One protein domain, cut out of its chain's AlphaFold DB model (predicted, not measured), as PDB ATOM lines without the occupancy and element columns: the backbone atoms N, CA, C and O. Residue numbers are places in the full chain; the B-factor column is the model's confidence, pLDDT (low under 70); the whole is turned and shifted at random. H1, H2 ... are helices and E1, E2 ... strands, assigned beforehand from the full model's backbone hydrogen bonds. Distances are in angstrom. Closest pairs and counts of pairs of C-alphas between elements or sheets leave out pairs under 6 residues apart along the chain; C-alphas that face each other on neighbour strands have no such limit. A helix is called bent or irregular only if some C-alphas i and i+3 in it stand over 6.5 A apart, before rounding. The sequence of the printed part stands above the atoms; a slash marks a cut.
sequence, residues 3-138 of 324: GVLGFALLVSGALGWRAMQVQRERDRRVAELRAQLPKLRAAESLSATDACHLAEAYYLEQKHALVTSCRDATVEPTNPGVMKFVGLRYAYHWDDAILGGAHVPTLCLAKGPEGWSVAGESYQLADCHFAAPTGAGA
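What this domain is: This is residues 3 to 138 of the 324 residues of an uncharacterized protein of Vitiosangium sp. GDMCC 1.1324 (UniProt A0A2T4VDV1). A strongly twisted antiparallel sheet, in the order E2, E3, E5, E6, has H2 packed across one face, and the small antiparallel pair E1 and E4 also packs on H2. The long helix H1 runs past this body, and its residues 3 to 14 stick out free. The printed part has 136 residues, with three named helices and six named strands in the order H1, H2, E1, E2, E3, E4, H3, E5, E6, class mixed. It is a rod of 64 by 29 by 23 A, only just loose, close to compact, with a radius of gyration of the C-alphas of 17.5 A.

How they stand to each other: E2, residues 74 to 79, and E3, residues 82 to 86, form a hairpin, with N 76 and O 84 2.9 A apart, within hydrogen-bond range. E5, residues 106 to 112, is antiparallel to E3, with N 85 and O 107 2.8 A apart, and forms a hairpin with E6, residues 115 to 121, with N 108 and O 120 2.8 A apart. H2, residues 48 to 62, is on one face, making two layers, helix over sheet, at a height over the sheet of 8.4 A; it runs across the strands, at 82 degrees to E5 on the local plane. H1, residues 3 to 41, touches H2 with residues 26 to 41 alone, at a steep tilt of 59 degrees, opposite ways; the closest C-alphas, of Leu 33 and Ala 57, are 6.1 A apart. H1 only grazes the sheet, with residues 37 to 41. E1, residues 67 to 69, pairs with E4, residues 89 to 91, N 69 and O 89 being 2.8 A apart. H3, residues 94 to 98, is close to H1 but not clearly touching, the closest C-alphas, of Ala 19 and Trp 94, being 8.0 A apart. Every O i to N i+4 pair is within hydrogen-bond range in H2 and H3, and 33 of 35 in H1.

Where its parts are: H1 is 55.1 A long from C-alpha 3 at (-11.629, -6.392, -42.630), and irregular, C-alphas 35 and 38 being 7.2 A apart. H2 measures 20.5 A, E5 19.7 A, and E6 18.2 A, ending at C-alpha 121 at (-28.797, 38.629, -35.228).

The domain as a whole: The C-alphas farthest apart, of Gly 3 and Thr 134, are 65.0 A apart. The printed part has no cut and no long link; residues 122 to 138 hold no named element. Mean pLDDT of the printed part is 77.8, and 39 residues are under 70, among them 3 to 19 and 93 to 106.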
ATOM      1  N   GLY A   3     -11.442  -7.554 -41.748       39.66
ATOM      2  CA  GLY A   3     -11.629  -6.392 -42.630       39.66
ATOM      3  C   GLY A   3     -12.487  -5.245 -42.073       39.66
ATOM      4  O   GLY A   3     -12.247  -4.098 -42.424       39.66
ATOM      5  N   VAL A   4     -13.448  -5.511 -41.177       47.44
ATOM      6  CA  VAL A   4     -14.355  -4.467 -40.644       47.44
ATOM      7  C   VAL A   4     -13.678  -3.620 -39.555       47.44
ATOM      8  O   VAL A   4     -13.856  -2.407 -39.516       47.44
ATOM      9  N   LEU A   5     -12.830  -4.234 -38.723       40.75
ATOM     10  CA  LEU A   5     -12.064  -3.540 -37.677       40.75
ATOM     11  C   LEU A   5     -10.956  -2.643 -38.256       40.75
ATOM     12  O   LEU A   5     -10.760  -1.531 -37.773       40.75
ATOM     13  N   GLY A   6     -10.283  -3.078 -39.328       40.56
ATOM     14  CA  GLY A   6      -9.285  -2.255 -40.024       40.56
ATOM     15  C   GLY A   6      -9.892  -1.031 -40.717       40.56
ATOM     16  O   GLY A   6      -9.318   0.054 -40.668       40.56
ATOM     17  N   PHE A   7     -11.088  -1.173 -41.302       45.59
ATOM     18  CA  PHE A   7     -11.792  -0.064 -41.951       45.59
ATOM     19  C   PHE A   7     -12.331   0.950 -40.932       45.59
ATOM     20  O   PHE A   7     -12.184   2.152 -41.131       45.59
ATOM     21  N   ALA A   8     -12.867   0.487 -39.797       49.50
ATOM     22  CA  ALA A   8     -13.316   1.366 -38.717       49.50
ATOM     23  C   ALA A   8     -12.158   2.185 -38.110       49.50
ATOM     24  O   ALA A   8     -12.321   3.377 -37.858       49.50
ATOM     25  N   LEU A   9     -10.968   1.590 -37.947       49.34
ATOM     26  CA  LEU A   9      -9.770   2.292 -37.461       49.34
ATOM     27  C   LEU A   9      -9.212   3.294 -38.484       49.34
ATOM     28  O   LEU A   9      -8.820   4.395 -38.100       49.34
ATOM     29  N   LEU A  10      -9.224   2.965 -39.779       50.50
ATOM     30  CA  LEU A  10      -8.795   3.881 -40.845       50.50
ATOM     31  C   LEU A  10      -9.754   5.068 -41.020       50.50
ATOM     32  O   LEU A  10      -9.300   6.201 -41.171       50.50
ATOM     33  N   VAL A  11     -11.067   4.834 -40.938       53.44
ATOM     34  CA  VAL A  11     -12.078   5.904 -40.978       53.44
ATOM     35  C   VAL A  11     -11.970   6.790 -39.733       53.44
ATOM     36  O   VAL A  11     -11.968   8.013 -39.858       53.44
ATOM     37  N   SER A  12     -11.762   6.203 -38.549       54.59
ATOM     38  CA  SER A  12     -11.541   6.954 -37.303       54.59
ATOM     39  C   SER A  12     -10.248   7.781 -37.340       54.59
ATOM     40  O   SER A  12     -10.236   8.933 -36.910       54.59
ATOM     41  N   GLY A  13      -9.169   7.236 -37.913       56.88
ATOM     42  CA  GLY A  13      -7.896   7.939 -38.086       56.88
ATOM     43  C   GLY A  13      -7.972   9.096 -39.087       56.88
ATOM     44  O   GLY A  13      -7.451  10.179 -38.820       56.88
ATOM     45  N   ALA A  14      -8.670   8.911 -40.211       62.03
ATOM     46  CA  ALA A  14      -8.863   9.956 -41.218       62.03
ATOM     47  C   ALA A  14      -9.771  11.095 -40.720       62.03
ATOM     48  O   ALA A  14      -9.491  12.266 -40.988       62.03
ATOM     49  N   LEU A  15     -10.824  10.766 -39.963       60.25
ATOM     50  CA  LEU A  15     -11.692  11.753 -39.317       60.25
ATOM     51  C   LEU A  15     -10.942  12.524 -38.222       60.25
ATOM     52  O   LEU A  15     -11.009  13.749 -38.203       60.25
ATOM     53  N   GLY A  16     -10.151  11.846 -37.383       62.19
ATOM     54  CA  GLY A  16      -9.315  12.494 -36.366       62.19
ATOM     55  C   GLY A  16      -8.225  13.404 -36.952       62.19
ATOM     56  O   GLY A  16      -7.964  14.486 -36.428       62.19
ATOM     57  N   TRP A  17      -7.619  13.016 -38.078       68.38
ATOM     58  CA  TRP A  17      -6.641  13.850 -38.783       68.38
ATOM     59  C   TRP A  17      -7.273  15.108 -39.385       68.38
ATOM     60  O   TRP A  17      -6.761  16.212 -39.188       68.38
ATOM     61  N   ARG A  18      -8.414  14.965 -40.074       68.81
ATOM     62  CA  ARG A  18      -9.186  16.112 -40.581       68.81
ATOM     63  C   ARG A  18      -9.649  17.015 -39.440       68.81
ATOM     64  O   ARG A  18      -9.567  18.232 -39.581       68.81
ATOM     65  N   ALA A  19     -10.026  16.424 -38.304       68.50
ATOM     66  CA  ALA A  19     -10.400  17.156 -37.105       68.50
ATOM     67  C   ALA A  19      -9.286  18.096 -36.622       68.50
ATOM     68  O   ALA A  19      -9.473  19.304 -36.469       68.50
ATOM     69  N   MET A  20      -8.080  17.544 -36.474       76.12
ATOM     70  CA  MET A  20      -6.896  18.311 -36.087       76.12
ATOM     71  C   MET A  20      -6.506  19.380 -37.116       76.12
ATOM     72  O   MET A  20      -6.035  20.447 -36.727       76.12
ATOM     73  N   GLN A  21      -6.685  19.124 -38.415       79.75
ATOM     74  CA  GLN A  21      -6.355  20.099 -39.457       79.75
ATOM     75  C   GLN A  21      -7.260  21.334 -39.419       79.75
ATOM     76  O   GLN A  21      -6.733  22.443 -39.438       79.75
ATOM     77  N   VAL A  22      -8.584  21.174 -39.312       77.62
ATOM     78  CA  VAL A  22      -9.485  22.342 -39.215       77.62
ATOM     79  C   VAL A  22      -9.261  23.081 -37.909       77.62
ATOM     80  O   VAL A  22      -9.267  24.302 -37.922       77.62
ATOM     81  N   GLN A  23      -8.997  22.380 -36.799       79.88
ATOM     82  CA  GLN A  23      -8.693  23.060 -35.541       79.88
ATOM     83  C   GLN A  23      -7.432  23.927 -35.663       79.88
ATOM     84  O   GLN A  23      -7.448  25.088 -35.265       79.88
ATOM     85  N   ARG A  24      -6.359  23.409 -36.280       85.31
ATOM     86  CA  ARG A  24      -5.138  24.193 -36.541       85.31
ATOM     87  C   ARG A  24      -5.393  25.369 -37.477       85.31
ATOM     88  O   ARG A  24      -4.859  26.450 -37.246       85.31
ATOM     89  N   GLU A  25      -6.184  25.163 -38.525       85.38
ATOM     90  CA  GLU A  25      -6.526  26.218 -39.480       85.38
ATOM     91  C   GLU A  25      -7.366  27.314 -38.822       85.38
ATOM     92  O   GLU A  25      -7.071  28.497 -38.981       85.38
ATOM     93  N   ARG A  26      -8.341  26.926 -37.995       86.00
ATOM     94  CA  ARG A  26      -9.120  27.832 -37.154       86.00
ATOM     95  C   ARG A  26      -8.212  28.624 -36.222       86.00
ATOM     96  O   ARG A  26      -8.323  29.843 -36.179       86.00
ATOM     97  N   ASP A  27      -7.324  27.964 -35.484       89.12
ATOM     98  CA  ASP A  27      -6.453  28.637 -34.515       89.12
ATOM     99  C   ASP A  27      -5.499  29.620 -35.211       89.12
ATOM    100  O   ASP A  27      -5.312  30.744 -34.739       89.12
ATOM    101  N   ARG A  28      -4.967  29.243 -36.385       91.25
ATOM    102  CA  ARG A  28      -4.194  30.144 -37.252       91.25
ATOM    103  C   ARG A  28      -5.027  31.351 -37.676       91.25
ATOM    104  O   ARG A  28      -4.583  32.486 -37.510       91.25
ATOM    105  N   ARG A  29      -6.237  31.116 -38.182       91.19
ATOM    106  CA  ARG A  29      -7.127  32.171 -38.667       91.19
ATOM    107  C   ARG A  29      -7.554  33.123 -37.550       91.19
ATOM    108  O   ARG A  29      -7.525  34.333 -37.739       91.19
ATOM    109  N   VAL A  30      -7.858  32.608 -36.358       91.81
ATOM    110  CA  VAL A  30      -8.148  33.422 -35.167       91.81
ATOM    111  C   VAL A  30      -6.947  34.292 -34.792       91.81
ATOM    112  O   VAL A  30      -7.130  35.466 -34.480       91.81
ATOM    113  N   ALA A  31      -5.721  33.763 -34.846       92.75
ATOM    114  CA  ALA A  31      -4.520  34.550 -34.565       92.75
ATOM    115  C   ALA A  31      -4.318  35.689 -35.583       92.75
ATOM    116  O   ALA A  31      -4.039  36.823 -35.186       92.75
ATOM    117  N   GLU A  32      -4.514  35.414 -36.876       92.44
ATOM    118  CA  GLU A  32      -4.471  36.431 -37.937       92.44
ATOM    119  C   GLU A  32      -5.524  37.524 -37.723       92.44
ATOM    120  O   GLU A  32      -5.217  38.714 -37.814       92.44
ATOM    121  N   LEU A  33      -6.761  37.133 -37.406       92.56
ATOM    122  CA  LEU A  33      -7.864  38.065 -37.190       92.56
ATOM    123  C   LEU A  33      -7.649  38.914 -35.939       92.56
ATOM    124  O   LEU A  33      -7.826  40.127 -36.004       92.56
ATOM    125  N   ARG A  34      -7.185  38.325 -34.828       92.88
ATOM    126  CA  ARG A  34      -6.863  39.054 -33.588       92.88
ATOM    127  C   ARG A  34      -5.895  40.207 -33.819       92.88
ATOM    128  O   ARG A  34      -6.088  41.277 -33.249       92.88
ATOM    129  N   ALA A  35      -4.886  40.013 -34.667       92.44
ATOM    130  CA  ALA A  35      -3.942  41.070 -35.018       92.44
ATOM    131  C   ALA A  35      -4.594  42.207 -35.830       92.44
ATOM    132  O   ALA A  35      -4.176  43.359 -35.726       92.44
ATOM    133  N   GLN A  36      -5.629  41.906 -36.618       92.38
ATOM    134  CA  GLN A  36      -6.332  42.879 -37.461       92.38
ATOM    135  C   GLN A  36      -7.468  43.602 -36.727       92.38
ATOM    136  O   GLN A  36      -7.756  44.760 -37.041       92.38
ATOM    137  N   LEU A  37      -8.089  42.957 -35.731       92.19
ATOM    138  CA  LEU A  37      -9.272  43.456 -35.028       92.19
ATOM    139  C   LEU A  37      -9.149  44.906 -34.535       92.19
ATOM    140  O   LEU A  37     -10.068  45.668 -34.817       92.19
ATOM    141  N   PRO A  38      -8.065  45.356 -33.865       94.19
ATOM    142  CA  PRO A  38      -7.984  46.738 -33.382       94.19
ATOM    143  C   PRO A  38      -8.133  47.774 -34.502       94.19
ATOM    144  O   PRO A  38      -8.844  48.765 -34.342       94.19
ATOM    145  N   LYS A  39      -7.519  47.513 -35.664       93.50
ATOM    146  CA  LYS A  39      -7.611  48.389 -36.836       93.50
ATOM    147  C   LYS A  39      -9.019  48.375 -37.434       93.50
ATOM    148  O   LYS A  39      -9.543  49.434 -37.755       93.50
ATOM    149  N   LEU A  40      -9.623  47.192 -37.565       93.81
ATOM    150  CA  LEU A  40     -10.976  47.040 -38.112       93.81
ATOM    151  C   LEU A  40     -12.021  47.715 -37.215       93.81
ATOM    152  O   LEU A  40     -12.885  48.436 -37.701       93.81
ATOM    153  N   ARG A  41     -11.908  47.541 -35.893       93.44
ATOM    154  CA  ARG A  41     -12.813  48.161 -34.916       93.44
ATOM    155  C   ARG A  41     -12.720  49.684 -34.941       93.44
ATOM    156  O   ARG A  41     -13.752  50.344 -34.888       93.44
ATOM    157  N   ALA A  42     -11.513  50.231 -35.072       92.94
ATOM    158  CA  ALA A  42     -11.281  51.675 -35.121       92.94
ATOM    159  C   ALA A  42     -11.626  52.326 -36.476       92.94
ATOM    160  O   ALA A  42     -11.575  53.551 -36.590       92.94
ATOM    161  N   ALA A  43     -11.950  51.540 -37.508       93.31
ATOM    162  CA  ALA A  43     -12.225  52.066 -38.837       93.31
ATOM    163  C   ALA A  43     -13.443  53.002 -38.836       93.31
ATOM    164  O   ALA A  43     -14.462  52.753 -38.186       93.31
ATOM    165  N   GLU A  44     -13.366  54.095 -39.595       88.88
ATOM    166  CA  GLU A  44     -14.485  55.031 -39.668       88.88
ATOM    167  C   GLU A  44     -15.688  54.412 -40.390       88.88
ATOM    168  O   GLU A  44     -16.820  54.521 -39.915       88.88
ATOM    169  N   SER A  45     -15.405  53.710 -41.483       90.12
ATOM    170  CA  SER A  45     -16.326  52.900 -42.272       90.12
ATOM    171  C   SER A  45     -15.662  51.561 -42.590       90.12
ATOM    172  O   SER A  45     -14.434  51.457 -42.588       90.12
ATOM    173  N   LEU A  46     -16.470  50.533 -42.837       92.44
ATOM    174  CA  LEU A  46     -15.983  49.205 -43.194       92.44
ATOM    175  C   LEU A  46     -16.231  48.936 -44.673       92.44
ATOM    176  O   LEU A  46     -17.322  49.187 -45.190       92.44
ATOM    177  N   SER A  47     -15.233  48.355 -45.336       92.38
ATOM    178  CA  SER A  47     -15.477  47.628 -46.578       92.38
ATOM    179  C   SER A  47     -16.227  46.322 -46.285       92.38
ATOM    180  O   SER A  47     -16.216  45.834 -45.153       92.38
ATOM    181  N   ALA A  48     -16.843  45.711 -47.304       89.69
ATOM    182  CA  ALA A  48     -17.461  44.391 -47.147       89.69
ATOM    183  C   ALA A  48     -16.449  43.360 -46.609       89.69
ATOM    184  O   ALA A  48     -16.766  42.608 -45.697       89.69
ATOM    185  N   THR A  49     -15.204  43.390 -47.093       92.19
ATOM    186  CA  THR A  49     -14.120  42.510 -46.626       92.19
ATOM    187  C   THR A  49     -13.787  42.721 -45.148       92.19
ATOM    188  O   THR A  49     -13.652  41.754 -44.400       92.19
ATOM    189  N   ASP A  50     -13.682  43.973 -44.707       94.38
ATOM    190  CA  ASP A  50     -13.372  44.304 -43.311       94.38
ATOM    191  C   ASP A  50     -14.509  43.896 -42.370       94.38
ATOM    192  O   ASP A  50     -14.276  43.343 -41.293       94.38
ATOM    193  N   ALA A  51     -15.752  44.107 -42.807       92.81
ATOM    194  CA  ALA A  51     -16.936  43.641 -42.104       92.81
ATOM    195  C   ALA A  51     -16.939  42.104 -41.994       92.81
ATOM    196  O   ALA A  51     -17.223  41.564 -40.923       92.81
ATOM    197  N   CYS A  52     -16.585  41.394 -43.072       91.94
ATOM    198  CA  CYS A  52     -16.473  39.936 -43.081       91.94
ATOM    199  C   CYS A  52     -15.453  39.441 -42.052       91.94
ATOM    200  O   CYS A  52     -15.744  38.504 -41.315       91.94
ATOM    201  N   HIS A  53     -14.293  40.094 -41.938       93.38
ATOM    202  CA  HIS A  53     -13.291  39.744 -40.927       93.38
ATOM    203  C   HIS A  53     -13.790  39.966 -39.491       93.38
ATOM    204  O   HIS A  53     -13.496  39.155 -38.613       93.38
ATOM    205  N   LEU A  54     -14.578  41.018 -39.237       93.38
ATOM    206  CA  LEU A  54     -15.203  41.231 -37.925       93.38
ATOM    207  C   LEU A  54     -16.232  40.139 -37.590       93.38
ATOM    208  O   LEU A  54     -16.220  39.618 -36.473       93.38
ATOM    209  N   ALA A  55     -17.092  39.776 -38.545       91.00
ATOM    210  CA  ALA A  55     -18.083  38.714 -38.368       91.00
ATOM    211  C   ALA A  55     -17.418  37.338 -38.189       91.00
ATOM    212  O   ALA A  55     -17.793  36.562 -37.311       91.00
ATOM    213  N   GLU A  56     -16.388  37.046 -38.981       91.25
ATOM    214  CA  GLU A  56     -15.609  35.815 -38.876       91.25
ATOM    215  C   GLU A  56     -14.931  35.699 -37.506       91.25
ATOM    216  O   GLU A  56     -15.052  34.666 -36.843       91.25
ATOM    217  N   ALA A  57     -14.290  36.772 -37.036       91.69
ATOM    218  CA  ALA A  57     -13.681  36.803 -35.713       91.69
ATOM    219  C   ALA A  57     -14.715  36.575 -34.600       91.69
ATOM    220  O   ALA A  57     -14.458  35.796 -33.688       91.69
ATOM    221  N   TYR A  58     -15.904  37.182 -34.690       90.25
ATOM    222  CA  TYR A  58     -16.989  36.937 -33.734       90.25
ATOM    223  C   TYR A  58     -17.357  35.451 -33.646       90.25
ATOM    224  O   TYR A  58     -17.373  34.881 -32.552       90.25
ATOM    225  N   TYR A  59     -17.590  34.795 -34.784       87.50
ATOM    226  CA  TYR A  59     -17.984  33.388 -34.778       87.50
ATOM    227  C   TYR A  59     -16.860  32.458 -34.332       87.50
ATOM    228  O   TYR A  59     -17.090  31.597 -33.483       87.50
ATOM    229  N   LEU A  60     -15.646  32.623 -34.860       87.50
ATOM    230  CA  LEU A  60     -14.532  31.731 -34.533       87.50
ATOM    231  C   LEU A  60     -14.031  31.937 -33.099       87.50
ATOM    232  O   LEU A  60     -13.746  30.957 -32.405       87.50
ATOM    233  N   GLU A  61     -13.913  33.186 -32.645       87.62
ATOM    234  CA  GLU A  61     -13.318  33.515 -31.349       87.62
ATOM    235  C   GLU A  61     -14.337  33.508 -30.209       87.62
ATOM    236  O   GLU A  61     -14.072  32.888 -29.182       87.62
ATOM    237  N   GLN A  62     -15.484  34.176 -30.377       83.25
ATOM    238  CA  GLN A  62     -16.442  34.390 -29.283       83.25
ATOM    239  C   GLN A  62     -17.523  33.313 -29.224       83.25
ATOM    240  O   GLN A  62     -17.909  32.894 -28.138       83.25
ATOM    241  N   LYS A  63     -18.016  32.852 -30.380       82.31
ATOM    242  CA  LYS A  63     -19.022  31.776 -30.443       82.31
ATOM    243  C   LYS A  63     -18.413  30.384 -30.617       82.31
ATOM    244  O   LYS A  63     -19.146  29.403 -30.618       82.31
ATOM    245  N   HIS A  64     -17.089  30.286 -30.731       83.62
ATOM    246  CA  HIS A  64     -16.359  29.023 -30.871       83.62
ATOM    247  C   HIS A  64     -16.799  28.158 -32.069       83.62
ATOM    248  O   HIS A  64     -16.734  26.932 -32.011       83.62
ATOM    249  N   ALA A  65     -17.206  28.781 -33.177       83.31
ATOM    250  CA  ALA A  65     -17.429  28.076 -34.434       83.31
ATOM    251  C   ALA A  65     -16.130  27.415 -34.934       83.31
ATOM    252  O   ALA A  65     -15.027  27.942 -34.744       83.31
ATOM    253  N   LEU A  66     -16.273  26.261 -35.586       78.31
ATOM    254  CA  LEU A  66     -15.194  25.514 -36.233       78.31
ATOM    255  C   LEU A  66     -14.772  26.174 -37.545       78.31
ATOM    256  O   LEU A  66     -13.584  26.309 -37.820       78.31
ATOM    257  N   VAL A  67     -15.756  26.589 -38.342       79.38
ATOM    258  CA  VAL A  67     -15.561  27.293 -39.612       79.38
ATOM    259  C   VAL A  67     -16.607  28.385 -39.774       79.38
ATOM    260  O   VAL A  67     -17.706  28.305 -39.225       79.38
ATOM    261  N   THR A  68     -16.271  29.393 -40.565       84.00
ATOM    262  CA  THR A  68     -17.195  30.426 -41.029       84.00
ATOM    263  C   THR A  68     -16.763  30.901 -42.410       84.00
ATOM    264  O   THR A  68     -15.594  30.783 -42.777       84.00
ATOM    265  N   SER A  69     -17.712  31.357 -43.216       82.19
ATOM    266  CA  SER A  69     -17.468  31.784 -44.587       82.19
ATOM    267  C   SER A  69     -18.403  32.914 -44.971       82.19
ATOM    268  O   SER A  69     -19.626  32.798 -44.878       82.19
ATOM    269  N   CYS A  70     -17.797  33.984 -45.480       83.75
ATOM    270  CA  CYS A  70     -18.497  35.123 -46.060       83.75
ATOM    271  C   CYS A  70     -18.561  35.071 -47.593       83.75
ATOM    272  O   CYS A  70     -18.931  36.061 -48.212       83.75
ATOM    273  N   ARG A  71     -18.172  33.954 -48.227       81.75
ATOM    274  CA  ARG A  71     -18.051  33.860 -49.695       81.75
ATOM    275  C   ARG A  71     -19.335  34.249 -50.430       81.75
ATOM    276  O   ARG A  71     -19.267  34.943 -51.437       81.75
ATOM    277  N   ASP A  72     -20.466  33.795 -49.904       74.50
ATOM    278  CA  ASP A  72     -21.794  34.027 -50.476       74.50
ATOM    279  C   ASP A  72     -22.579  35.077 -49.669       74.50
ATOM    280  O   ASP A  72     -23.777  35.263 -49.876       74.50
ATOM    281  N   ALA A  73     -21.911  35.749 -48.723       81.06
ATOM    282  CA  ALA A  73     -22.547  36.738 -47.878       81.06
ATOM    283  C   ALA A  73     -22.670  38.072 -48.621       81.06
ATOM    284  O   ALA A  73     -21.708  38.578 -49.199       81.06
ATOM    285  N   THR A  74     -23.854  38.669 -48.556       82.69
ATOM    286  CA  THR A  74     -24.062  40.060 -48.966       82.69
ATOM    287  C   THR A  74     -23.925  40.952 -47.743       82.69
ATOM    288  O   THR A  74     -24.495  40.639 -46.697       82.69
ATOM    289  N   VAL A  75     -23.177  42.050 -47.872       87.12
ATOM    290  CA  VAL A  75     -23.035  43.068 -46.825       87.12
ATOM    291  C   VAL A  75     -23.654  44.364 -47.323       87.12
ATOM    292  O   VAL A  75     -23.210  44.911 -48.332       87.12
ATOM    293  N   GLU A  76     -24.660  44.860 -46.612       86.06
ATOM    294  CA  GLU A  76     -25.378  46.081 -46.970       86.06
ATOM    295  C   GLU A  76     -25.428  47.065 -45.788       86.06
ATOM    296  O   GLU A  76     -25.642  46.647 -44.647       86.06
ATOM    297  N   PRO A  77     -25.202  48.373 -46.008       83.56
ATOM    298  CA  PRO A  77     -25.437  49.379 -44.978       83.56
ATOM    299  C   PRO A  77     -26.945  49.573 -44.781       83.56
ATOM    300  O   PRO A  77     -27.672  49.812 -45.743       83.56
ATOM    301  N   THR A  78     -27.414  49.505 -43.535       78.12
ATOM    302  CA  THR A  78     -28.845  49.652 -43.202       78.12
ATOM    303  C   THR A  78     -29.168  50.982 -42.532       78.12
ATOM    304  O   THR A  78     -30.274  51.490 -42.693       78.12
ATOM    305  N   ASN A  79     -28.207  51.551 -41.802       78.69
ATOM    306  CA  ASN A  79     -28.257  52.865 -41.164       78.69
ATOM    307  C   ASN A  79     -26.831  53.433 -41.046       78.69
ATOM    308  O   ASN A  79     -25.858  52.680 -41.152       78.69
ATOM    309  N   PRO A  80     -26.661  54.744 -40.785       84.56
ATOM    310  CA  PRO A  80     -25.352  55.299 -40.457       84.56
ATOM    311  C   PRO A  80     -24.695  54.523 -39.306       84.56
ATOM    312  O   PRO A  80     -25.233  54.462 -38.202       84.56
ATOM    313  N   GLY A  81     -23.539  53.908 -39.574       89.00
ATOM    314  CA  GLY A  81     -22.817  53.099 -38.588       89.00
ATOM    315  C   GLY A  81     -23.404  51.708 -38.323       89.00
ATOM    316  O   GLY A  81     -23.018  51.098 -37.332       89.00
ATOM    317  N   VAL A  82     -24.305  51.195 -39.171       90.00
ATOM    318  CA  VAL A  82     -24.880  49.843 -39.048       90.00
ATOM    319  C   VAL A  82     -24.830  49.116 -40.391       90.00
ATOM    320  O   VAL A  82     -25.183  49.674 -41.432       90.00
ATOM    321  N   MET A  83     -24.379  47.863 -40.368       90.06
ATOM    322  CA  MET A  83     -24.314  46.991 -41.542       90.06
ATOM    323  C   MET A  83     -25.012  45.669 -41.260       90.06
ATOM    324  O   MET A  83     -24.952  45.143 -40.149       90.06
ATOM    325  N   LYS A  84     -25.617  45.106 -42.297       86.81
ATOM    326  CA  LYS A  84     -26.300  43.824 -42.272       86.81
ATOM    327  C   LYS A  84     -25.586  42.829 -43.169       86.81
ATOM    328  O   LYS A  84     -25.191  43.150 -44.284       86.81
ATOM    329  N   PHE A  85     -25.475  41.607 -42.673       84.44
ATOM    330  CA  PHE A  85     -25.071  40.434 -43.427       84.44
ATOM    331  C   PHE A  85     -26.301  39.632 -43.809       84.44
ATOM    332  O   PHE A  85     -27.177  39.424 -42.971       84.44
ATOM    333  N   VAL A  86     -26.312  39.109 -45.030       78.19
ATOM    334  CA  VAL A  86     -27.271  38.104 -45.501       78.19
ATOM    335  C   VAL A  86     -26.489  36.919 -46.048       78.19
ATOM    336  O   VAL A  86     -25.597  37.115 -46.867       78.19
ATOM    337  N   GLY A  87     -26.823  35.697 -45.624       69.56
ATOM    338  CA  GLY A  87     -26.237  34.478 -46.202       69.56
ATOM    339  C   GLY A  87     -24.853  34.090 -45.667       69.56
ATOM    340  O   GLY A  87     -24.136  33.333 -46.320       69.56
ATOM    341  N   LEU A  88     -24.476  34.573 -44.479       77.69
ATOM    342  CA  LEU A  88     -23.266  34.130 -43.785       77.69
ATOM    343  C   LEU A  88     -23.381  32.646 -43.394       77.69
ATOM    344  O   LEU A  88     -24.435  32.191 -42.946       77.69
ATOM    345  N   ARG A  89     -22.291  31.887 -43.530       77.25
ATOM    346  CA  ARG A  89     -22.248  30.462 -43.165       77.25
ATOM    347  C   ARG A  89     -21.309  30.247 -41.991       77.25
ATOM    348  O   ARG A  89     -20.198  30.765 -42.021       77.25
ATOM    349  N   TYR A  90     -21.703  29.435 -41.016       77.12
ATOM    350  CA  TYR A  90     -20.806  28.937 -39.970       77.12
ATOM    351  C   TYR A  90     -21.064  27.461 -39.680       77.12
ATOM    352  O   TYR A  90     -22.092  26.911 -40.056       77.12
ATOM    353  N   ALA A  91     -20.160  26.810 -38.957       74.06
ATOM    354  CA  ALA A  91     -20.431  25.502 -38.370       74.06
ATOM    355  C   ALA A  91     -19.900  25.439 -36.939       74.06
ATOM    356  O   ALA A  91     -18.717  25.687 -36.719       74.06
ATOM    357  N   TYR A  92     -20.753  25.069 -35.983       75.50
ATOM    358  CA  TYR A  92     -20.325  24.727 -34.619       75.50
ATOM    359  C   TYR A  92     -19.956  23.251 -34.487       75.50
ATOM    360  O   TYR A  92     -19.158  22.878 -33.629       75.50
ATOM    361  N   HIS A  93     -20.522  22.416 -35.356       68.75
ATOM    362  CA  HIS A  93     -20.347  20.974 -35.331       68.75
ATOM    363  C   HIS A  93     -19.637  20.479 -36.584       68.75
ATOM    364  O   HIS A  93     -19.682  21.089 -37.652       68.75
ATOM    365  N   TRP A  94     -18.961  19.345 -36.429       66.75
ATOM    366  CA  TRP A  94     -18.203  18.710 -37.498       66.75
ATOM    367  C   TRP A  94     -19.081  18.230 -38.646       66.75
ATOM    368  O   TRP A  94     -18.691  18.373 -39.803       66.75
ATOM    369  N   ASP A  95     -20.269  17.726 -38.327       63.00
ATOM    370  CA  ASP A  95     -21.227  17.254 -39.323       63.00
ATOM    371  C   ASP A  95     -21.678  18.415 -40.218       63.00
ATOM    372  O   ASP A  95     -21.621  18.312 -41.443       63.00
ATOM    373  N   ASP A  96     -21.971  19.576 -39.623       61.34
ATOM    374  CA  ASP A  96     -22.273  20.799 -40.367       61.34
ATOM    375  C   ASP A  96     -21.066  21.261 -41.184       61.34
ATOM    376  O   ASP A  96     -21.208  21.578 -42.361       61.34
ATOM    377  N   ALA A  97     -19.860  21.264 -40.606       59.75
ATOM    378  CA  ALA A  97     -18.647  21.709 -41.293       59.75
ATOM    379  C   ALA A  97     -18.343  20.871 -42.549       59.75
ATOM    380  O   ALA A  97     -17.935  21.423 -43.572       59.75
ATOM    381  N   ILE A  98     -18.583  19.554 -42.498       59.97
ATOM    382  CA  ILE A  98     -18.422  18.639 -43.639       59.97
ATOM    383  C   ILE A  98     -19.498  18.886 -44.705       59.97
ATOM    384  O   ILE A  98     -19.208  18.802 -45.899       59.97
ATOM    385  N   LEU A  99     -20.718  19.235 -44.291       57.09
ATOM    386  CA  LEU A  99     -21.840  19.555 -45.179       57.09
ATOM    387  C   LEU A  99     -21.818  21.010 -45.698       57.09
ATOM    388  O   LEU A  99     -22.721  21.427 -46.423       57.09
ATOM    389  N   GLY A 100     -20.770  21.781 -45.381       55.44
ATOM    390  CA  GLY A 100     -20.568  23.158 -45.847       55.44
ATOM    391  C   GLY A 100     -21.073  24.252 -44.895       55.44
ATOM    392  O   GLY A 100     -21.030  25.431 -45.240       55.44
ATOM    393  N   GLY A 101     -21.526  23.895 -43.699       58.31
ATOM    394  CA  GLY A 101     -21.952  24.791 -42.626       58.31
ATOM    395  C   GLY A 101     -23.448  25.102 -42.630       58.31
ATOM    396  O   GLY A 101     -24.103  25.066 -43.674       58.31
ATOM    397  N   ALA A 102     -23.958  25.439 -41.445       56.34
ATOM    398  CA  ALA A 102     -25.288  25.981 -41.227       56.34
ATOM    399  C   ALA A 102     -25.366  27.435 -41.727       56.34
ATOM    400  O   ALA A 102     -24.413  28.216 -41.621       56.34
ATOM    401  N   HIS A 103     -26.516  27.796 -42.290       54.91
ATOM    402  CA  HIS A 103     -26.779  29.151 -42.752       54.91
ATOM    403  C   HIS A 103     -27.294  30.008 -41.603       54.91
ATOM    404  O   HIS A 103     -28.319  29.695 -40.999       54.91
ATOM    405  N   VAL A 104     -26.628  31.136 -41.366       56.69
ATOM    406  CA  VAL A 104     -27.238  32.248 -40.638       56.69
ATOM    407  C   VAL A 104     -28.017  33.038 -41.660       56.69
ATOM    408  O   VAL A 104     -27.409  33.539 -42.613       56.69
ATOM    409  N   PRO A 105     -29.339  33.185 -41.499       56.00
ATOM    410  CA  PRO A 105     -30.076  34.009 -42.428       56.00
ATOM    411  C   PRO A 105     -29.504  35.433 -42.431       56.00
ATOM    412  O   PRO A 105     -29.317  35.978 -43.517       56.00
ATOM    413  N   THR A 106     -29.135  35.997 -41.265       68.12
ATOM    414  CA  THR A 106     -28.697  37.403 -41.158       68.12
ATOM    415  C   THR A 106     -27.986  37.819 -39.838       68.12
ATOM    416  O   THR A 106     -28.374  37.377 -38.758       68.12
ATOM    417  N   LEU A 107     -27.004  38.743 -39.894       82.44
ATOM    418  CA  LEU A 107     -26.244  39.306 -38.740       82.44
ATOM    419  C   LEU A 107     -26.118  40.840 -38.838       82.44
ATOM    420  O   LEU A 107     -25.965  41.358 -39.940       82.44
ATOM    421  N   CYS A 108     -26.101  41.557 -37.710       87.06
ATOM    422  CA  CYS A 108     -25.884  43.006 -37.650       87.06
ATOM    423  C   CYS A 108     -24.521  43.376 -37.056       87.06
ATOM    424  O   CYS A 108     -24.177  42.950 -35.951       87.06
ATOM    425  N   LEU A 109     -23.786  44.253 -37.740       93.06
ATOM    426  CA  LEU A 109     -22.658  44.997 -37.180       93.06
ATOM    427  C   LEU A 109     -23.084  46.424 -36.864       93.06
ATOM    428  O   LEU A 109     -23.820  47.033 -37.636       93.06
ATOM    429  N   ALA A 110     -22.557  46.981 -35.779       93.12
ATOM    430  CA  ALA A 110     -22.743  48.384 -35.446       93.12
ATOM    431  C   ALA A 110     -21.454  49.031 -34.947       93.12
ATOM    432  O   ALA A 110     -20.633  48.399 -34.274       93.12
ATOM    433  N   LYS A 111     -21.300  50.315 -35.262       92.56
ATOM    434  CA  LYS A 111     -20.225  51.174 -34.778       92.56
ATOM    435  C   LYS A 111     -20.643  51.820 -33.460       92.56
ATOM    436  O   LYS A 111     -21.472  52.721 -33.458       92.56
ATOM    437  N   GLY A 112     -20.068  51.353 -32.356       87.75
ATOM    438  CA  GLY A 112     -20.188  52.007 -31.054       87.75
ATOM    439  C   GLY A 112     -19.033  52.980 -30.782       87.75
ATOM    440  O   GLY A 112     -18.125  53.108 -31.610       87.75
ATOM    441  N   PRO A 113     -18.996  53.616 -29.598       85.19
ATOM    442  CA  PRO A 113     -17.877  54.470 -29.184       85.19
ATOM    443  C   PRO A 113     -16.545  53.713 -29.086       85.19
ATOM    444  O   PRO A 113     -15.484  54.288 -29.305       85.19
ATOM    445  N   GLU A 114     -16.606  52.411 -28.797       85.38
ATOM    446  CA  GLU A 114     -15.450  51.504 -28.736       85.38
ATOM    447  C   GLU A 114     -15.092  50.889 -30.105       85.38
ATOM    448  O   GLU A 114     -14.170  50.077 -30.213       85.38
ATOM    449  N   GLY A 115     -15.808  51.282 -31.163       90.81
ATOM    450  CA  GLY A 115     -15.596  50.825 -32.531       90.81
ATOM    451  C   GLY A 115     -16.649  49.842 -33.040       90.81
ATOM    452  O   GLY A 115     -17.702  49.626 -32.436       90.81
ATOM    453  N   TRP A 116     -16.369  49.257 -34.201       93.62
ATOM    454  CA  TRP A 116     -17.249  48.289 -34.851       93.62
ATOM    455  C   TRP A 116     -17.280  46.946 -34.127       93.62
ATOM    456  O   TRP A 116     -16.244  46.365 -33.812       93.62
ATOM    457  N   SER A 117     -18.471  46.396 -33.916       92.56
ATOM    458  CA  SER A 117     -18.634  45.025 -33.427       92.56
ATOM    459  C   SER A 117     -20.005  44.462 -33.788       92.56
ATOM    460  O   SER A 117     -20.843  45.154 -34.368       92.56
ATOM    461  N   VAL A 118     -20.215  43.182 -33.484       90.50
ATOM    462  CA  VAL A 118     -21.508  42.527 -33.671       90.50
ATOM    463  C   VAL A 118     -22.516  43.097 -32.679       90.50
ATOM    464  O   VAL A 118     -22.260  43.153 -31.480       90.50
ATOM    465  N   ALA A 119     -23.662  43.526 -33.201       85.50
ATOM    466  CA  ALA A 119     -24.794  44.002 -32.416       85.50
ATOM    467  C   ALA A 119     -25.814  42.891 -32.126       85.50
ATOM    468  O   ALA A 119     -26.593  43.017 -31.191       85.50
ATOM    469  N   GLY A 120     -25.821  41.819 -32.920       79.75
ATOM    470  CA  GLY A 120     -26.714  40.673 -32.755       79.75
ATOM    471  C   GLY A 120     -27.243  40.160 -34.091       79.75
ATOM    472  O   GLY A 120     -26.771  40.556 -35.158       79.75
ATOM    473  N   GLU A 121     -28.217  39.259 -34.039       72.62
ATOM    474  CA  GLU A 121     -28.797  38.629 -35.228       72.62
ATOM    475  C   GLU A 121     -29.971  39.460 -35.759       72.62
ATOM    476  O   GLU A 121     -30.784  39.974 -34.992       72.62
ATOM    477  N   SER A 122     -30.079  39.623 -37.081       62.12
ATOM    478  CA  SER A 122     -30.973  40.660 -37.621       62.12
ATOM    479  C   SER A 122     -32.455  40.397 -37.361       62.12
ATOM    480  O   SER A 122     -33.212  41.341 -37.153       62.12
ATOM    481  N   TYR A 123     -32.865  39.126 -37.285       55.41
ATOM    482  CA  TYR A 123     -34.248  38.773 -36.967       55.41
ATOM    483  C   TYR A 123     -34.643  39.191 -35.546       55.41
ATOM    484  O   TYR A 123     -35.822  39.381 -35.286       55.41
ATOM    485  N   GLN A 124     -33.681  39.361 -34.633       56.22
ATOM    486  CA  GLN A 124     -33.920  39.899 -33.290       56.22
ATOM    487  C   GLN A 124     -33.946  41.434 -33.314       56.22
ATOM    488  O   GLN A 124     -34.605  42.066 -32.492       56.22
ATOM    489  N   LEU A 125     -33.237  42.033 -34.273       62.53
ATOM    490  CA  LEU A 125     -32.899  43.455 -34.324       62.53
ATOM    491  C   LEU A 125     -33.593  44.214 -35.457       62.53
ATOM    492  O   LEU A 125     -33.015  45.152 -36.011       62.53
ATOM    493  N   ALA A 126     -34.811  43.805 -35.813       58.38
ATOM    494  CA  ALA A 126     -35.605  44.441 -36.862       58.38
ATOM    495  C   ALA A 126     -34.824  44.609 -38.181       58.38
ATOM    496  O   ALA A 126     -34.805  45.687 -38.774       58.38
ATOM    497  N   ASP A 127     -34.134  43.552 -38.612       64.88
ATOM    498  CA  ASP A 127     -33.329  43.516 -39.836       64.88
ATOM    499  C   ASP A 127     -32.184  44.556 -39.861       64.88
ATOM    500  O   ASP A 127     -31.865  45.151 -40.885       64.88
ATOM    501  N   CYS A 128     -31.557  44.791 -38.702       72.94
ATOM    502  CA  CYS A 128     -30.472  45.762 -38.498       72.94
ATOM    503  C   CYS A 128     -30.864  47.235 -38.694       72.94
ATOM    504  O   CYS A 128     -30.002  48.082 -38.941       72.94
ATOM    505  N   HIS A 129     -32.142  47.578 -38.553       69.81
ATOM    506  CA  HIS A 129     -32.607  48.961 -38.612       69.81
ATOM    507  C   HIS A 129     -32.704  49.584 -37.213       69.81
ATOM    508  O   HIS A 129     -33.784  49.807 -36.673       69.81
ATOM    509  N   PHE A 130     -31.549  49.894 -36.623       71.12
ATOM    510  CA  PHE A 130     -31.435  50.635 -35.363       71.12
ATOM    511  C   PHE A 130     -30.403  51.764 -35.480       71.12
ATOM    512  O   PHE A 130     -29.606  51.788 -36.420       71.12
ATOM    513  N   ALA A 131     -30.442  52.722 -34.555       77.44
ATOM    514  CA  ALA A 131     -29.420  53.760 -34.467       77.44
ATOM    515  C   ALA A 131     -28.136  53.175 -33.871       77.44
ATOM    516  O   ALA A 131     -28.198  52.434 -32.889       77.44
ATOM    517  N   ALA A 132     -26.983  53.513 -34.449       83.19
ATOM    518  CA  ALA A 132     -25.698  53.055 -33.940       83.19
ATOM    519  C   ALA A 132     -25.547  53.396 -32.437       83.19
ATOM    520  O   ALA A 132     -25.897  54.511 -32.035       83.19
ATOM    521  N   PRO A 133     -25.062  52.462 -31.596       84.31
ATOM    522  CA  PRO A 133     -24.945  52.687 -30.159       84.31
ATOM    523  C   PRO A 133     -24.040  53.876 -29.843       84.31
ATOM    524  O   PRO A 133     -22.969  54.023 -30.428       84.31
ATOM    525  N   THR A 134     -24.447  54.707 -28.885       82.50
ATOM    526  CA  THR A 134     -23.697  55.905 -28.473       82.50
ATOM    527  C   THR A 134     -23.153  55.818 -27.048       82.50
ATOM    528  O   THR A 134     -22.367  56.675 -26.650       82.50
ATOM    529  N   GLY A 135     -23.575  54.824 -26.262       76.81
ATOM    530  CA  GLY A 135     -23.149  54.625 -24.877       76.81
ATOM    531  C   GLY A 135     -21.883  53.777 -24.752       76.81
ATOM    532  O   GLY A 135     -21.441  53.138 -25.708       76.81
ATOM    533  N   ALA A 136     -21.299  53.758 -23.554       74.19
ATOM    534  CA  ALA A 136     -20.198  52.853 -23.230       74.19
ATOM    535  C   ALA A 136     -20.684  51.390 -23.164       74.19
ATOM    536  O   ALA A 136     -21.827  51.129 -22.783       74.19
ATOM    537  N   GLY A 137     -19.805  50.440 -23.496       73.88
ATOM    538  CA  GLY A 137     -20.104  49.007 -23.488       73.88
ATOM    539  C   GLY A 137     -20.459  48.418 -24.856       73.88
ATOM    540  O   GLY A 137     -20.591  49.120 -25.860       73.88
ATOM    541  N   ALA A 138     -20.619  47.093 -24.901       77.62
ATOM    542  CA  ALA A 138     -20.804  46.357 -26.148       77.62
ATOM    543  C   ALA A 138     -22.111  46.751 -26.877       77.62
ATOM    544  O   ALA A 138     -23.176  46.746 -26.251       77.62
TER     545      ALA A 138